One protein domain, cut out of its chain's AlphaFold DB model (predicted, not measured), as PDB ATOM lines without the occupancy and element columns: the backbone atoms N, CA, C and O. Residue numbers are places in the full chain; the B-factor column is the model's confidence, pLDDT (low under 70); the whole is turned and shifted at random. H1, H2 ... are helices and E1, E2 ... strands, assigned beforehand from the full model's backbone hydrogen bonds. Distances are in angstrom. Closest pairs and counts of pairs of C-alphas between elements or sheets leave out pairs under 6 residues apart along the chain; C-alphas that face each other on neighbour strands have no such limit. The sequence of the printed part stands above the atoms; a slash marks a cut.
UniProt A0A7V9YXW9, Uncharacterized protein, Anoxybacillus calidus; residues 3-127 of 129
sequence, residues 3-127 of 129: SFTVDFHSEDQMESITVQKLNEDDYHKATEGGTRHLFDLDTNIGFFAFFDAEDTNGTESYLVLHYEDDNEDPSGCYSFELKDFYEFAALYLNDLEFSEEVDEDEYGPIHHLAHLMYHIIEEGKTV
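What this domain is: This is residues 3 to 127 of the 129 residues of an uncharacterized protein of Anoxybacillus calidus (UniProt A0A7V9YXW9). A strongly twisted wall of six antiparallel strands curls round helix H3 on one face, where H2 joins H3 in a helical hairpin, while the short helix H1 packs on the opposite face. The hairpin's link sticks out with residues 100 to 107. The printed part has 125 residues, with elements in the order E1 E2 H1 E3 E4 E5 E6 H2 H3 and sheet order E1 E2 E6 E5 E4 E3. The class is mixed, helices and strands; the whole is compact, with a radius of gyration of the C-alphas of 14.6 A and spans of 44 by 31 by 29 A.

How they stand to each other: The sheet's edge strands are E1, residues 3 to 6, and E3, residues 34 to 43; E3 bends by 56 degrees at residue 38. E4, residues 46 to 54, is antiparallel to E3 at 162 degrees, with N 36 and O 52 2.8 A apart, within hydrogen-bond range. E5, residues 60 to 67, is antiparallel to E4, with N 63 and O 51 at 2.8 A. E6, residues 76 to 80, is antiparallel to E5, with N 64 and O 78 at 2.9 A. E3 E4 E5 E6 form a meander, each strand the antiparallel neighbour of the one before. E2, residues 17 to 22, pairs in a staggered way: with E1 over residues 17 to 20, N 4 and O 19 at 2.9 A, and with E6 over residues 20 to 22, N 22 and O 77 at 2.9 A. H3, residues 109 to 124, is on the sheet, which curls round it; the closest C-alphas of H3 and E1 are those of Ile 120 and Val 6, 6.1 A apart. H2, residues 82 to 98, is on the same face at a height over the sheet of 9.7 A. H2 touches H3 with residues 88 to 95 alone, the closest C-alphas being those of Leu 91 and Pro 109, 5.0 A apart. The two run opposite ways at a shallow tilt of 34 degrees, only just short of steep. H1, residues 24 to 31, is on the opposite face, giving three layers, helices on both faces of a sheet; its closest C-alpha to E4 is that of Thr 31, 5.2 A from that of Ala 53. Every O i to N i+4 pair is within hydrogen-bond range in H1, H2 and H3.

Where its parts are: E1 begins at C-alpha 3, (123.990, 130.569, 93.367). E3 is 26.6 A long, E4 25.4 A, E5 22.6 A. H2 is 23.8 A long, and H3 is 22.5 A, ending at C-alpha 124, (122.970, 127.263, 84.721).

The domain as a whole: The C-alphas of Asn 57 and Asp 103, the two farthest apart, are 45.9 A apart. The printed part has no cut and no long link. Its mean pLDDT is 93.6; residues 102, 104 and 105 are under 70.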
ATOM      1  N   SER A   3     124.420 131.907  92.960       97.38
ATOM      2  CA  SER A   3     123.990 130.569  93.367       97.38
ATOM      3  C   SER A   3     122.648 130.192  92.746       97.38
ATOM      4  O   SER A   3     121.762 131.042  92.619       97.38
ATOM      5  N   PHE A   4     122.489 128.917  92.420       97.69
ATOM      6  CA  PHE A   4     121.241 128.307  91.975       97.69
ATOM      7  C   PHE A   4     121.159 126.865  92.484       97.69
ATOM      8  O   PHE A   4     122.170 126.270  92.860       97.69
ATOM      9  N   THR A   5     119.945 126.330  92.552       97.31
ATOM     10  CA  THR A   5     119.702 124.945  92.963       97.31
ATOM     11  C   THR A   5     119.443 124.116  91.721       97.31
ATOM     12  O   THR A   5     118.688 124.548  90.855       97.31
ATOM     13  N   VAL A   6     120.067 122.945  91.648       96.88
ATOM     14  CA  VAL A   6     119.795 121.951  90.611       96.88
ATOM     15  C   VAL A   6     119.006 120.831  91.263       96.88
ATOM     16  O   VAL A   6     119.493 120.197  92.198       96.88
ATOM     17  N   ASP A   7     117.779 120.630  90.793       94.62
ATOM     18  CA  ASP A   7     116.922 119.526  91.208       94.62
ATOM     19  C   ASP A   7     117.056 118.388  90.191       94.62
ATOM     20  O   ASP A   7     116.693 118.547  89.024       94.62
ATOM     21  N   PHE A   8     117.569 117.242  90.633       93.56
ATOM     22  CA  PHE A   8     117.697 116.048  89.800       93.56
ATOM     23  C   PHE A   8     116.416 115.208  89.822       93.56
ATOM     24  O   PHE A   8     115.587 115.307  90.739       93.56
ATOM     25  N   HIS A   9     116.229 114.359  88.812       90.88
ATOM     26  CA  HIS A   9     115.140 113.391  88.832       90.88
ATOM     27  C   HIS A   9     115.398 112.324  89.902       90.88
ATOM     28  O   HIS A   9     116.531 111.987  90.230       90.88
ATOM     29  N   SER A  10     114.332 111.702  90.412       84.38
ATOM     30  CA  SER A  10     114.464 110.628  91.409       84.38
ATOM     31  C   SER A  10     115.273 109.421  90.916       84.38
ATOM     32  O   SER A  10     115.766 108.640  91.723       84.38
ATOM     33  N   GLU A  11     115.351 109.238  89.598       85.19
ATOM     34  CA  GLU A  11     116.094 108.155  88.947       85.19
ATOM     35  C   GLU A  11     117.604 108.431  88.891       85.19
ATOM     36  O   GLU A  11     118.380 107.482  88.804       85.19
ATOM     37  N   ASP A  12     118.015 109.694  89.043       86.06
ATOM     38  CA  ASP A  12     119.418 110.124  89.009       86.06
ATOM     39  C   ASP A  12     120.140 109.837  90.331       86.06
ATOM     40  O   ASP A  12     121.333 110.053  90.438       86.06
ATOM     41  N   GLN A  13     119.439 109.342  91.358       86.25
ATOM     42  CA  GLN A  13     120.022 108.939  92.649       86.25
ATOM     43  C   GLN A  13     120.873 110.016  93.352       86.25
ATOM     44  O   GLN A  13     121.587 109.695  94.298       86.25
ATOM     45  N   MET A  14     120.730 111.283  92.956       88.81
ATOM     46  CA  MET A  14     121.425 112.431  93.526       88.81
ATOM     47  C   MET A  14     120.419 113.373  94.196       88.81
ATOM     48  O   MET A  14     119.332 113.629  93.673       88.81
ATOM     49  N   GLU A  15     120.758 113.875  95.383       92.25
ATOM     50  CA  GLU A  15     119.964 114.920  96.038       92.25
ATOM     51  C   GLU A  15     120.158 116.267  95.328       92.25
ATOM     52  O   GLU A  15     121.168 116.492  94.663       92.25
ATOM     53  N   SER A  16     119.208 117.193  95.485       95.62
ATOM     54  CA  SER A  16     119.367 118.543  94.944       95.62
ATOM     55  C   SER A  16     120.615 119.220  95.512       95.62
ATOM     56  O   SER A  16     120.824 119.242  96.730       95.62
ATOM     57  N   ILE A  17     121.404 119.845  94.642       97.06
ATOM     58  CA  ILE A  17     122.642 120.531  95.034       97.06
ATOM     59  C   ILE A  17     122.545 122.037  94.827       97.06
ATOM     60  O   ILE A  17     121.759 122.534  94.019       97.06
ATOM     61  N   THR A  18     123.366 122.784  95.566       97.75
ATOM     62  CA  THR A  18     123.542 124.224  95.348       97.75
ATOM     63  C   THR A  18     124.828 124.457  94.574       97.75
ATOM     64  O   THR A  18     125.914 124.184  95.073       97.75
ATOM     65  N   VAL A  19     124.699 125.012  93.374       98.00
ATOM     66  CA  VAL A  19     125.816 125.319  92.478       98.00
ATOM     67  C   VAL A  19     126.018 126.826  92.435       98.00
ATOM     68  O   VAL A  19     125.061 127.601  92.515       98.00
ATOM     69  N   GLN A  20     127.264 127.272  92.308       98.12
ATOM     70  CA  GLN A  20     127.577 128.678  92.072       98.12
ATOM     71  C   GLN A  20     128.110 128.848  90.657       98.12
ATOM     72  O   GLN A  20     129.096 128.221  90.293       98.12
ATOM     73  N   LYS A  21     127.493 129.729  89.869       98.19
ATOM     74  CA  LYS A  21     128.051 130.171  88.591       98.19
ATOM     75  C   LYS A  21     128.957 131.375  88.825       98.19
ATOM     76  O   LYS A  21     128.567 132.329  89.513       98.19
ATOM     77  N   LEU A  22     130.165 131.318  88.287       98.06
ATOM     78  CA  LEU A  22     131.182 132.356  88.421       98.06
ATOM     79  C   LEU A  22     131.267 133.148  87.117       98.06
ATOM     80  O   LEU A  22     131.156 132.573  86.034       98.06
ATOM     81  N   ASN A  23     131.460 134.462  87.227       96.81
ATOM     82  CA  ASN A  23     131.957 135.255  86.105       96.81
ATOM     83  C   ASN A  23     133.496 135.289  86.125       96.81
ATOM     84  O   ASN A  23     134.128 134.735  87.026       96.81
ATOM     85  N   GLU A  24     134.095 135.951  85.136       95.69
ATOM     86  CA  GLU A  24     135.552 136.035  84.981       95.69
ATOM     87  C   GLU A  24     136.257 136.601  86.230       95.69
ATOM     88  O   GLU A  24     137.250 136.043  86.695       95.69
ATOM     89  N   ASP A  25     135.713 137.662  86.834       97.25
ATOM     90  CA  ASP A  25     136.291 138.280  88.034       97.25
ATOM     91  C   ASP A  25     136.224 137.358  89.259       97.25
ATOM     92  O   ASP A  25     137.127 137.378  90.100       97.25
ATOM     93  N   ASP A  26     135.143 136.589  89.414       97.75
ATOM     94  CA  ASP A  26     135.033 135.613  90.502       97.75
ATOM     95  C   ASP A  26     135.997 134.445  90.288       97.75
ATOM     96  O   ASP A  26     136.655 134.017  91.237       97.75
ATOM     97  N   TYR A  27     136.100 133.961  89.049       97.38
ATOM     98  CA  TYR A  27     137.013 132.888  88.669       97.38
ATOM     99  C   TYR A  27     138.467 133.275  88.950       97.38
ATOM    100  O   TYR A  27     139.182 132.536  89.628       97.38
ATOM    101  N   HIS A  28     138.897 134.463  88.516       97.50
ATOM    102  CA  HIS A  28     140.255 134.942  88.773       97.50
ATOM    103  C   HIS A  28     140.565 135.056  90.266       97.50
ATOM    104  O   HIS A  28     141.662 134.702  90.685       97.50
ATOM    105  N   LYS A  29     139.605 135.497  91.088       97.75
ATOM    106  CA  LYS A  29     139.790 135.541  92.550       97.75
ATOM    107  C   LYS A  29     139.909 134.145  93.151       97.75
ATOM    108  O   LYS A  29     140.788 133.924  93.973       97.75
ATOM    109  N   ALA A  30     139.042 133.220  92.738       97.69
ATOM    110  CA  ALA A  30     139.022 131.850  93.250       97.69
ATOM    111  C   ALA A  30     140.274 131.040  92.867       97.69
ATOM    112  O   ALA A  30     140.566 130.038  93.508       97.69
ATOM    113  N   THR A  31     141.001 131.468  91.831       97.69
ATOM    114  CA  THR A  31     142.159 130.755  91.268       97.69
ATOM    115  C   THR A  31     143.493 131.478  91.456       97.69
ATOM    116  O   THR A  31     144.529 130.975  91.023       97.69
ATOM    117  N   GLU A  32     143.505 132.644  92.109       97.56
ATOM    118  CA  GLU A  32     144.689 133.512  92.212       97.56
ATOM    119  C   GLU A  32     145.874 132.843  92.936       97.56
ATOM    120  O   GLU A  32     147.035 133.126  92.628       97.56
ATOM    121  N   GLY A  33     145.599 131.945  93.885       97.00
ATOM    122  CA  GLY A  33     146.603 131.151  94.602       97.00
ATOM    123  C   GLY A  33     147.093 129.922  93.825       97.00
ATOM    124  O   GLY A  33     148.118 129.339  94.185       97.00
ATOM    125  N   GLY A  34     146.422 129.567  92.729       97.50
ATOM    126  CA  GLY A  34     146.767 128.463  91.844       97.50
ATOM    127  C   GLY A  34     145.614 127.485  91.632       97.50
ATOM    128  O   GLY A  34     144.601 127.504  92.326       97.50
ATOM    129  N   THR A  35     145.800 126.605  90.652       97.94
ATOM    130  CA  THR A  35     144.836 125.568  90.273       97.94
ATOM    131  C   THR A  35     145.528 124.221  90.153       97.94
ATOM    132  O   THR A  35     146.660 124.141  89.659       97.94
ATOM    133  N   ARG A  36     144.823 123.148  90.499       98.12
ATOM    134  CA  ARG A  36     145.214 121.773  90.201       98.12
ATOM    135  C   ARG A  36     144.149 121.132  89.324       98.12
ATOM    136  O   ARG A  36     143.048 120.844  89.780       98.12
ATOM    137  N   HIS A  37     144.513 120.879  88.071       98.06
ATOM    138  CA  HIS A  37     143.711 120.064  87.163       98.06
ATOM    139  C   HIS A  37     143.630 118.621  87.669       98.06
ATOM    140  O   HIS A  37     144.639 118.074  88.125       98.06
ATOM    141  N   LEU A  38     142.431 118.038  87.629       98.12
ATOM    142  CA  LEU A  38     142.151 116.713  88.176       98.12
ATOM    143  C   LEU A  38     141.815 115.710  87.076       98.12
ATOM    144  O   LEU A  38     142.511 114.704  86.945       98.12
ATOM    145  N   PHE A  39     140.760 115.968  86.308       98.06
ATOM    146  CA  PHE A  39     140.317 115.101  85.221       98.06
ATOM    147  C   PHE A  39     139.431 115.864  84.238       98.06
ATOM    148  O   PHE A  39     138.976 116.974  84.523       98.06
ATOM    149  N   ASP A  40     139.194 115.237  83.092       97.44
ATOM    150  CA  ASP A  40     138.372 115.771  82.019       97.44
ATOM    151  C   ASP A  40     137.227 114.812  81.711       97.44
ATOM    152  O   ASP A  40     137.374 113.594  81.817       97.44
ATOM    153  N   LEU A  41     136.099 115.370  81.296       96.69
ATOM    154  CA  LEU A  41     134.975 114.619  80.764       96.69
ATOM    155  C   LEU A  41     134.642 115.185  79.385       96.69
ATOM    156  O   LEU A  41     134.261 116.348  79.259       96.69
ATOM    157  N   ASP A  42     134.788 114.352  78.361       94.62
ATOM    158  CA  ASP A  42     134.417 114.683  76.988       94.62
ATOM    159  C   ASP A  42     133.069 114.040  76.658       94.62
ATOM    160  O   ASP A  42     132.867 112.839  76.861       94.62
ATOM    161  N   THR A  43     132.114 114.847  76.207       91.56
ATOM    162  CA  THR A  43     130.737 114.414  75.968       91.56
ATOM    163  C   THR A  43     130.170 115.063  74.711       91.56
ATOM    164  O   THR A  43     130.630 116.100  74.242       91.56
ATOM    165  N   ASN A  44     129.045 114.533  74.233       88.88
ATOM    166  CA  ASN A  44     128.306 115.142  73.126       88.88
ATOM    167  C   ASN A  44     127.686 116.517  73.453       88.88
ATOM    168  O   ASN A  44     127.199 117.182  72.543       88.88
ATOM    169  N   ILE A  45     127.643 116.922  74.728       87.88
ATOM    170  CA  ILE A  45     127.092 118.214  75.175       87.88
ATOM    171  C   ILE A  45     128.187 119.228  75.541       87.88
ATOM    172  O   ILE A  45     127.892 120.310  76.050       87.88
ATOM    173  N   GLY A  46     129.446 118.878  75.287       93.06
ATOM    174  CA  GLY A  46     130.599 119.724  75.537       93.06
ATOM    175  C   GLY A  46     131.680 119.025  76.344       93.06
ATOM    176  O   GLY A  46     131.549 117.870  76.763       93.06
ATOM    177  N   PHE A  47     132.746 119.780  76.561       96.31
ATOM    178  CA  PHE A  47     133.926 119.354  77.290       96.31
ATOM    179  C   PHE A  47     133.942 119.983  78.681       96.31
ATOM    180  O   PHE A  47     133.625 121.166  78.846       96.31
ATOM    181  N   PHE A  48     134.325 119.199  79.681       98.12
ATOM    182  CA  PHE A  48     134.364 119.621  81.074       98.12
ATOM    183  C   PHE A  48     135.744 119.382  81.663       98.12
ATOM    184  O   PHE A  48     136.205 118.243  81.702       98.12
ATOM    185  N   ALA A  49     136.357 120.437  82.190       98.00
ATOM    186  CA  ALA A  49     137.595 120.343  82.950       98.00
ATOM    187  C   ALA A  49     137.294 120.482  84.444       98.00
ATOM    188  O   ALA A  49     136.786 121.519  84.883       98.00
ATOM    189  N   PHE A  50     137.631 119.454  85.223       98.62
ATOM    190  CA  PHE A  50     137.463 119.420  86.675       98.62
ATOM    191  C   PHE A  50     138.783 119.776  87.357       98.62
ATOM    192  O   PHE A  50     139.840 119.212  87.052       98.62
ATOM    193  N   PHE A  51     138.740 120.710  88.301       98.25
ATOM    194  CA  PHE A  51     139.923 121.166  89.023       98.25
ATOM    195  C   PHE A  51     139.557 121.676  90.410       98.25
ATOM    196  O   PHE A  51     138.428 122.090  90.671       98.25
ATOM    197  N   ASP A  52     140.536 121.666  91.302       98.12
ATOM    198  CA  ASP A  52     140.479 122.471  92.514       98.12
ATOM    199  C   ASP A  52     141.388 123.691  92.383       98.12
ATOM    200  O   ASP A  52     142.286 123.754  91.535       98.12
ATOM    201  N   ALA A  53     141.098 124.697  93.191       98.31
ATOM    202  CA  ALA A  53     141.810 125.954  93.205       98.31
ATOM    203  C   ALA A  53     141.901 126.507  94.622       98.31
ATOM    204  O   ALA A  53     141.111 126.144  95.493       98.31
ATOM    205  N   GLU A  54     142.854 127.405  94.833       98.19
ATOM    206  CA  GLU A  54     143.036 128.121  96.089       98.19
ATOM    207  C   GLU A  54     143.102 129.627  95.801       98.19
ATOM    208  O   GLU A  54     143.756 130.054  94.845       98.19
ATOM    209  N   ASP A  55     142.435 130.446  96.617       97.62
ATOM    210  CA  ASP A  55     142.596 131.904  96.575       97.62
ATOM    211  C   ASP A  55     143.842 132.364  97.363       97.62
ATOM    212  O   ASP A  55     144.521 131.593  98.039       97.62
ATOM    213  N   THR A  56     144.149 133.663  97.338       96.94
ATOM    214  CA  THR A  56     145.295 134.224  98.083       96.94
ATOM    215  C   THR A  56     145.180 134.132  99.611       96.94
ATOM    216  O   THR A  56     146.160 134.401 100.314       96.94
ATOM    217  N   ASN A  57     144.017 133.749 100.142       96.88
ATOM    218  CA  ASN A  57     143.774 133.555 101.570       96.88
ATOM    219  C   ASN A  57     143.814 132.076 101.987       96.88
ATOM    220  O   ASN A  57     143.664 131.797 103.179       96.88
ATOM    221  N   GLY A  58     144.015 131.146 101.050       96.12
ATOM    222  CA  GLY A  58     143.965 129.712 101.327       96.12
ATOM    223  C   GLY A  58     142.561 129.109 101.264       96.12
ATOM    224  O   GLY A  58     142.333 128.039 101.826       96.12
ATOM    225  N   THR A  59     141.591 129.804 100.665       97.62
ATOM    226  CA  THR A  59     140.224 129.297 100.494       97.62
ATOM    227  C   THR A  59     140.174 128.361  99.295       97.62
ATOM    228  O   THR A  59     140.362 128.799  98.161       97.62
ATOM    229  N   GLU A  60     139.883 127.086  99.544       97.88
ATOM    230  CA  GLU A  60     139.721 126.089  98.486       97.88
ATOM    231  C   GLU A  60     138.398 126.278  97.725       97.88
ATOM    232  O   GLU A  60     137.355 126.579  98.313       97.88
ATOM    233  N   SER A  61     138.438 126.066  96.411       98.19
ATOM    234  CA  SER A  61     137.279 126.021  95.517       98.19
ATOM    235  C   SER A  61     137.341 124.767  94.650       98.19
ATOM    236  O   SER A  61     138.414 124.400  94.178       98.19
ATOM    237  N   TYR A  62     136.193 124.132  94.404       98.62
ATOM    238  CA  TYR A  62     136.080 122.951  93.544       98.62
ATOM    239  C   TYR A  62     135.270 123.323  92.316       98.62
ATOM    240  O   TYR A  62     134.096 123.681  92.429       98.62
ATOM    241  N   LEU A  63     135.931 123.318  91.167       98.56
ATOM    242  CA  LEU A  63     135.499 124.045  89.989       98.56
ATOM    243  C   LEU A  63     135.378 123.124  88.776       98.56
ATOM    244  O   LEU A  63     136.151 122.182  88.595       98.56
ATOM    245  N   VAL A  64     134.404 123.443  87.928       98.50
ATOM    246  CA  VAL A  64     134.231 122.846  86.604       98.50
ATOM    247  C   VAL A  64     134.129 123.959  85.574       98.50
ATOM    248  O   VAL A  64     133.268 124.838  85.683       98.50
ATOM    249  N   LEU A  65     135.005 123.913  84.572       97.81
ATOM    250  CA  LEU A  65     134.882 124.722  83.362       97.81
ATOM    251  C   LEU A  65     134.193 123.890  82.293       97.81
ATOM    252  O   LEU A  65     134.602 122.762  82.030       97.81
ATOM    253  N   HIS A  66     133.158 124.458  81.687       97.38
ATOM    254  CA  HIS A  66     132.423 123.861  80.581       97.38
ATOM    255  C   HIS A  66     132.720 124.627  79.298       97.38
ATOM    256  O   HIS A  66     132.631 125.855  79.274       97.38
ATOM    257  N   TYR A  67     133.040 123.892  78.243       96.25
ATOM    258  CA  TYR A  67     133.306 124.399  76.907       96.25
ATOM    259  C   TYR A  67     132.273 123.802  75.947       96.25
ATOM    260  O   TYR A  67     132.058 122.588  75.938       96.25
ATOM    261  N   GLU A  68     131.625 124.657  75.154       92.25
ATOM    262  CA  GLU A  68     130.723 124.238  74.075       92.25
ATOM    263  C   GLU A  68     131.409 124.417  72.717       92.25
ATOM    264  O   GLU A  68     132.116 125.403  72.490       92.25
ATOM    265  N   ASP A  69     131.140 123.483  71.803       83.62
ATOM    266  CA  ASP A  69     131.695 123.455  70.447       83.62
ATOM    267  C   ASP A  69     133.241 123.545  70.434       83.62
ATOM    268  O   ASP A  69     133.919 123.041  71.326       83.62
ATOM    269  N   ASP A  70     133.811 124.176  69.404       79.50
ATOM    270  CA  ASP A  70     135.256 124.372  69.233       79.50
ATOM    271  C   ASP A  70     135.752 125.688  69.880       79.50
ATOM    272  O   ASP A  70     136.706 126.304  69.392       79.50
ATOM    273  N   ASN A  71     135.073 126.196  70.916       85.31
ATOM    274  CA  ASN A  71     135.425 127.483  71.520       85.31
ATOM    275  C   ASN A  71     136.622 127.359  72.480       85.31
ATOM    276  O   ASN A  71     136.681 126.449  73.303       85.31
ATOM    277  N   GLU A  72     137.570 128.298  72.395       85.00
ATOM    278  CA  GLU A  72     138.733 128.342  73.299       85.00
ATOM    279  C   GLU A  72     138.357 128.882  74.689       85.00
ATOM    280  O   GLU A  72     138.984 128.516  75.685       85.00
ATOM    281  N   ASP A  73     137.325 129.727  74.758       91.38
ATOM    282  CA  ASP A  73     136.822 130.290  76.008       91.38
ATOM    283  C   ASP A  73     135.721 129.399  76.614       91.38
ATOM    284  O   ASP A  73     134.849 128.913  75.882       91.38
ATOM    285  N   PRO A  74     135.699 129.213  77.948       94.00
ATOM    286  CA  PRO A  74     134.666 128.426  78.605       94.00
ATOM    287  C   PRO A  74     133.300 129.118  78.517       94.00
ATOM    288  O   PRO A  74     133.150 130.298  78.845       94.00
ATOM    289  N   SER A  75     132.275 128.352  78.151       94.12
ATOM    290  CA  SER A  75     130.867 128.771  78.159       94.12
ATOM    291  C   SER A  75     130.308 128.924  79.580       94.12
ATOM    292  O   SER A  75     129.337 129.656  79.798       94.12
ATOM    293  N   GLY A  76     130.918 128.260  80.568       95.56
ATOM    294  CA  GLY A  76     130.527 128.372  81.970       95.56
ATOM    295  C   GLY A  76     131.626 127.971  82.951       95.56
ATOM    296  O   GLY A  76     132.444 127.098  82.671       95.56
ATOM    297  N   CYS A  77     131.608 128.602  84.126       97.75
ATOM    298  CA  CYS A  77     132.421 128.228  85.280       97.75
ATOM    299  C   CYS A  77     131.507 127.974  86.478       97.75
ATOM    300  O   CYS A  77     130.750 128.863  86.888       97.75
ATOM    301  N   TYR A  78     131.601 126.780  87.054       98.44
ATOM    302  CA  TYR A  78     130.733 126.319  88.131       98.44
ATOM    303  C   TYR A  78     131.559 125.914  89.345       98.44
ATOM    304  O   TYR A  78     132.579 125.251  89.195       98.44
ATOM    305  N   SER A  79     131.119 126.314  90.534       98.38
ATOM    306  CA  SER A  79     131.708 125.936  91.817       98.38
ATOM    307  C   SER A  79     130.728 125.115  92.643       98.38
ATOM    308  O   SER A  79     129.519 125.386  92.639       98.38
ATOM    309  N   PHE A  80     131.269 124.133  93.357       98.44
ATOM    310  CA  PHE A  80     130.528 123.106  94.082       98.44
ATOM    311  C   PHE A  80     131.012 122.981  95.528       98.44
ATOM    312  O   PHE A  80     132.153 123.315  95.856       98.44
ATOM    313  N   GLU A  81     130.155 122.449  96.402       97.88
ATOM    314  CA  GLU A  81     130.618 121.969  97.703       97.88
ATOM    315  C   GLU A  81     131.502 120.726  97.514       97.88
ATOM    316  O   GLU A  81     131.263 119.908  96.624       97.88
ATOM    317  N   LEU A  82     132.491 120.538  98.399       97.50
ATOM    318  CA  LEU A  82     133.410 119.392  98.342       97.50
ATOM    319  C   LEU A  82     132.674 118.048  98.243       97.50
ATOM    320  O   LEU A  82     133.123 117.156  97.536       97.50
ATOM    321  N   LYS A  83     131.558 117.894  98.965       96.75
ATOM    322  CA  LYS A  83     130.797 116.638  98.993       96.75
ATOM    323  C   LYS A  83     130.234 116.280  97.605       96.75
ATOM    324  O   LYS A  83     130.322 115.123  97.216       96.75
ATOM    325  N   ASP A  84     129.737 117.276  96.869       97.56
ATOM    326  CA  ASP A  84     129.099 117.096  95.562       97.56
ATOM    327  C   ASP A  84     130.185 116.875  94.502       97.56
ATOM    328  O   ASP A  84     130.116 115.959  93.688       97.56
ATOM    329  N   PHE A  85     131.270 117.651  94.579       98.19
ATOM    330  CA  PHE A  85     132.424 117.474  93.701       98.19
ATOM    331  C   PHE A  85     133.107 116.111  93.891       98.19
ATOM    332  O   PHE A  85     133.554 115.484  92.930       98.19
ATOM    333  N   TYR A  86     133.174 115.627  95.132       97.38
ATOM    334  CA  TYR A  86     133.697 114.300  95.442       97.38
ATOM    335  C   TYR A  86     132.847 113.191  94.813       97.38
ATOM    336  O   TYR A  86     133.404 112.199  94.351       97.38
ATOM    337  N   GLU A  87     131.524 113.351  94.760       96.31
ATOM    338  CA  GLU A  87     130.633 112.401  94.088       96.31
ATOM    339  C   GLU A  87     130.933 112.317  92.585       96.31
ATOM    340  O   GLU A  87     131.064 111.218  92.042       96.31
ATOM    341  N   PHE A  88     131.188 113.456  91.933       97.88
ATOM    342  CA  PHE A  88     131.613 113.485  90.529       97.88
ATOM    343  C   PHE A  88     132.949 112.770  90.308       97.88
ATOM    344  O   PHE A  88     133.080 111.943  89.405       97.88
ATOM    345  N   ALA A  89     133.931 113.044  91.170       97.50
ATOM    346  CA  ALA A  89     135.223 112.370  91.124       97.50
ATOM    347  C   ALA A  89     135.090 110.858  91.375       97.50
ATOM    348  O   ALA A  89     135.786 110.066  90.744       97.50
ATOM    349  N   ALA A  90     134.191 110.443  92.270       96.69
ATOM    350  CA  ALA A  90     133.935 109.037  92.552       96.69
ATOM    351  C   ALA A  90     133.336 108.312  91.339       96.69
ATOM    352  O   ALA A  90     133.791 107.213  91.031       96.69
ATOM    353  N   LEU A  91     132.382 108.926  90.630       96.25
ATOM    354  CA  LEU A  91     131.832 108.381  89.383       96.25
ATOM    355  C   LEU A  91     132.920 108.224  88.316       96.25
ATOM    356  O   LEU A  91     133.057 107.146  87.741       96.25
ATOM    357  N   TYR A  92     133.739 109.259  88.112       96.50
ATOM    358  CA  TYR A  92     134.839 109.223  87.146       96.50
ATOM    359  C   TYR A  92     135.870 108.128  87.471       96.50
ATOM    360  O   TYR A  92     136.257 107.343  86.610       96.50
ATOM    361  N   LEU A  93     136.304 108.038  88.732       95.88
ATOM    362  CA  LEU A  93     137.275 107.028  89.166       95.88
ATOM    363  C   LEU A  93     136.699 105.610  89.136       95.88
ATOM    364  O   LEU A  93     137.438 104.662  88.877       95.88
ATOM    365  N   ASN A  94     135.403 105.455  89.418       94.19
ATOM    366  CA  ASN A  94     134.740 104.162  89.322       94.19
ATOM    367  C   ASN A  94     134.715 103.673  87.874       94.19
ATOM    368  O   ASN A  94     135.054 102.522  87.627       94.19
ATOM    369  N   ASP A  95     134.401 104.558  86.929       92.50
ATOM    370  CA  ASP A  95     134.477 104.225  85.509       92.50
ATOM    371  C   ASP A  95     135.897 103.818  85.100       92.50
ATOM    372  O   ASP A  95     136.095 102.758  84.516       92.50
ATOM    373  N   LEU A  96     136.913 104.584  85.508       91.12
ATOM    374  CA  LEU A  96     138.304 104.273  85.174       91.12
ATOM    375  C   LEU A  96     138.747 102.886  85.672       91.12
ATOM    376  O   LEU A  96     139.466 102.188  84.960       91.12
ATOM    377  N   GLU A  97     138.330 102.488  86.876       89.81
ATOM    378  CA  GLU A  97     138.698 101.193  87.469       89.81
ATOM    379  C   GLU A  97     137.923 100.017  86.852       89.81
ATOM    380  O   GLU A  97     138.486  98.935  86.697       89.81
ATOM    381  N   PHE A  98     136.647 100.213  86.500       85.69
ATOM    382  CA  PHE A  98     135.744  99.126  86.095       85.69
ATOM    383  C   PHE A  98     135.311  99.175  84.623       85.69
ATOM    384  O   PHE A  98     134.525  98.329  84.204       85.69
ATOM    385  N   SER A  99     135.831 100.105  83.819       78.75
ATOM    386  CA  SER A  99     135.460 100.289  82.404       78.75
ATOM    387  C   SER A  99     135.606  99.027  81.548       78.75
ATOM    388  O   SER A  99     134.823  98.827  80.627       78.75
ATOM    389  N   GLU A 100     136.553  98.137  81.860       74.12
ATOM    390  CA  GLU A 100     136.734  96.865  81.137       74.12
ATOM    391  C   GLU A 100     135.689  95.788  81.502       74.12
ATOM    392  O   GLU A 100     135.574  94.775  80.807       74.12
ATOM    393  N   GLU A 101     134.952  95.968  82.603       70.50
ATOM    394  CA  GLU A 101     133.932  95.028  83.090       70.50
ATOM    395  C   GLU A 101     132.506  95.410  82.665       70.50
ATOM    396  O   GLU A 101     131.595  94.583  82.773       70.50
ATOM    397  N   VAL A 102     132.311  96.641  82.187       65.31
ATOM    398  CA  VAL A 102     131.013  97.190  81.781       65.31
ATOM    399  C   VAL A 102     130.892  97.101  80.260       65.31
ATOM    400  O   VAL A 102     131.838  97.396  79.534       65.31
ATOM    401  N   ASP A 103     129.737  96.657  79.761       70.88
ATOM    402  CA  ASP A 103     129.460  96.691  78.321       70.88
ATOM    403  C   ASP A 103     129.416  98.160  77.863       70.88
ATOM    404  O   ASP A 103     128.772  98.976  78.520       70.88
ATOM    405  N   GLU A 104     130.085  98.519  76.762       64.56
ATOM    406  CA  GLU A 104     130.186  99.919  76.297       64.56
ATOM    407  C   GLU A 104     128.801 100.553  76.040       64.56
ATOM    408  O   GLU A 104     128.652 101.772  76.101       64.56
ATOM    409  N   ASP A 105     127.777  99.726  75.799       68.50
ATOM    410  CA  ASP A 105     126.385 100.139  75.586       68.50
ATOM    411  C   ASP A 105     125.546 100.230  76.890       68.50
ATOM    412  O   ASP A 105     124.361 100.586  76.843       68.50
ATOM    413  N   GLU A 106     126.105  99.897  78.060       81.25
ATOM    414  CA  GLU A 106     125.409  99.923  79.352       81.25
ATOM    415  C   GLU A 106     125.570 101.275  80.073       81.25
ATOM    416  O   GLU A 106     126.625 101.910  80.061       81.25
ATOM    417  N   TYR A 107     124.502 101.730  80.740       86.19
ATOM    418  CA  TYR A 107     124.522 102.969  81.523       86.19
ATOM    419  C   TYR A 107     125.420 102.818  82.759       86.19
ATOM    420  O   TYR A 107     124.987 102.375  83.823       86.19
ATOM    421  N   GLY A 108     126.687 103.177  82.581       90.62
ATOM    422  CA  GLY A 108     127.728 103.142  83.606       90.62
ATOM    423  C   GLY A 108     127.953 104.468  84.356       90.62
ATOM    424  O   GLY A 108     127.253 105.461  84.132       90.62
ATOM    425  N   PRO A 109     128.967 104.508  85.238       93.56
ATOM    426  CA  PRO A 109     129.286 105.678  86.058       93.56
ATOM    427  C   PRO A 109     129.618 106.937  85.245       93.56
ATOM    428  O   PRO A 109     129.163 108.024  85.605       93.56
ATOM    429  N   ILE A 110     130.346 106.820  84.127       93.62
ATOM    430  CA  ILE A 110     130.676 107.988  83.292       93.62
ATOM    431  C   ILE A 110     129.446 108.575  82.591       93.62
ATOM    432  O   ILE A 110     129.295 109.795  82.517       93.62
ATOM    433  N   HIS A 111     128.516 107.719  82.157       93.19
ATOM    434  CA  HIS A 111     127.230 108.136  81.595       93.19
ATOM    435  C   HIS A 111     126.405 108.892  82.635       93.19
ATOM    436  O   HIS A 111     125.790 109.913  82.325       93.19
ATOM    437  N   HIS A 112     126.440 108.412  83.878       95.00
ATOM    438  CA  HIS A 112     125.792 109.069  84.997       95.00
ATOM    439  C   HIS A 112     126.392 110.450  85.271       95.00
ATOM    440  O   HIS A 112     125.655 111.428  85.358       95.00
ATOM    441  N   LEU A 113     127.721 110.566  85.319       96.62
ATOM    442  CA  LEU A 113     128.380 111.860  85.489       96.62
ATOM    443  C   LEU A 113     128.002 112.847  84.371       96.62
ATOM    444  O   LEU A 113     127.658 113.994  84.656       96.62
ATOM    445  N   ALA A 114     128.003 112.399  83.112       96.00
ATOM    446  CA  ALA A 114     127.585 113.224  81.980       96.00
ATOM    447  C   ALA A 114     126.122 113.689  82.100       96.00
ATOM    448  O   ALA A 114     125.816 114.846  81.804       96.00
ATOM    449  N   HIS A 115     125.225 112.824  82.585       95.88
ATOM    450  CA  HIS A 115     123.828 113.174  82.852       95.88
ATOM    451  C   HIS A 115     123.717 114.257  83.937       95.88
ATOM    452  O   HIS A 115     123.027 115.260  83.753       95.88
ATOM    453  N   LEU A 116     124.437 114.120  85.050       97.00
ATOM    454  CA  LEU A 116     124.419 115.131  86.109       97.00
ATOM    455  C   LEU A 116     124.934 116.486  85.602       97.00
ATOM    456  O   LEU A 116     124.320 117.524  85.861       97.00
ATOM    457  N   MET A 117     126.016 116.479  84.816       97.50
ATOM    458  CA  MET A 117     126.563 117.695  84.207       97.50
ATOM    459  C   MET A 117     125.573 118.366  83.249       97.50
ATOM    460  O   MET A 117     125.461 119.594  83.254       97.50
ATOM    461  N   TYR A 118     124.805 117.582  82.484       96.25
ATOM    462  CA  TYR A 118     123.730 118.098  81.633       96.25
ATOM    463  C   TYR A 118     122.722 118.931  82.434       96.25
ATOM    464  O   TYR A 118     122.453 120.079  82.079       96.25
ATOM    465  N   HIS A 119     122.210 118.396  83.547       96.56
ATOM    466  CA  HIS A 119     121.256 119.113  84.398       96.56
ATOM    467  C   HIS A 119     121.831 120.418  84.960       96.56
ATOM    468  O   HIS A 119     121.150 121.446  84.962       96.56
ATOM    469  N   ILE A 120     123.096 120.401  85.387       96.88
ATOM    470  CA  ILE A 120     123.765 121.581  85.947       96.88
ATOM    471  C   ILE A 120     123.930 122.687  84.899       96.88
ATOM    472  O   ILE A 120     123.666 123.856  85.197       96.88
ATOM    473  N   ILE A 121     124.343 122.343  83.675       95.25
ATOM    474  CA  ILE A 121     124.486 123.331  82.599       95.25
ATOM    475  C   ILE A 121     123.132 123.888  82.190       95.25
ATOM    476  O   ILE A 121     123.004 125.107  82.067       95.25
ATOM    477  N   GLU A 122     122.139 123.027  81.964       95.38
ATOM    478  CA  GLU A 122     120.823 123.462  81.491       95.38
ATOM    479  C   GLU A 122     120.179 124.441  82.472       95.38
ATOM    480  O   GLU A 122     119.717 125.511  82.064       95.38
ATOM    481  N   GLU A 123     120.246 124.152  83.772       95.81
ATOM    482  CA  GLU A 123     119.781 125.092  84.792       95.81
ATOM    483  C   GLU A 123     120.663 126.357  84.814       95.81
ATOM    484  O   GLU A 123     120.169 127.492  84.804       95.81
ATOM    485  N   GLY A 124     121.985 126.185  84.732       94.56
ATOM    486  CA  GLY A 124     122.970 127.263  84.721       94.56
ATOM    487  C   GLY A 124     122.880 128.219  83.523       94.56
ATOM    488  O   GLY A 124     123.313 129.373  83.638       94.56
ATOM    489  N   LYS A 125     122.304 127.808  82.387       92.88
ATOM    490  CA  LYS A 125     122.054 128.675  81.215       92.88
ATOM    491  C   LYS A 125     121.080 129.809  81.534       92.88
ATOM    492  O   LYS A 125     121.182 130.884  80.949       92.88
ATOM    493  N   THR A 126     120.185 129.610  82.500       92.56
ATOM    494  CA  THR A 126     119.220 130.634  82.939       92.56
ATOM    495  C   THR A 126     119.818 131.641  83.934       92.56
ATOM    496  O   THR A 126     119.195 132.654  84.273       92.56
ATOM    497  N   VAL A 127     121.043 131.387  84.403       92.81
ATOM    498  CA  VAL A 127     121.728 132.175  85.426       92.81
ATOM    499  C   VAL A 127     122.697 133.166  84.773       92.81
ATOM    500  O   VAL A 127     123.764 132.791  84.283       92.81
TER     501      VAL A 127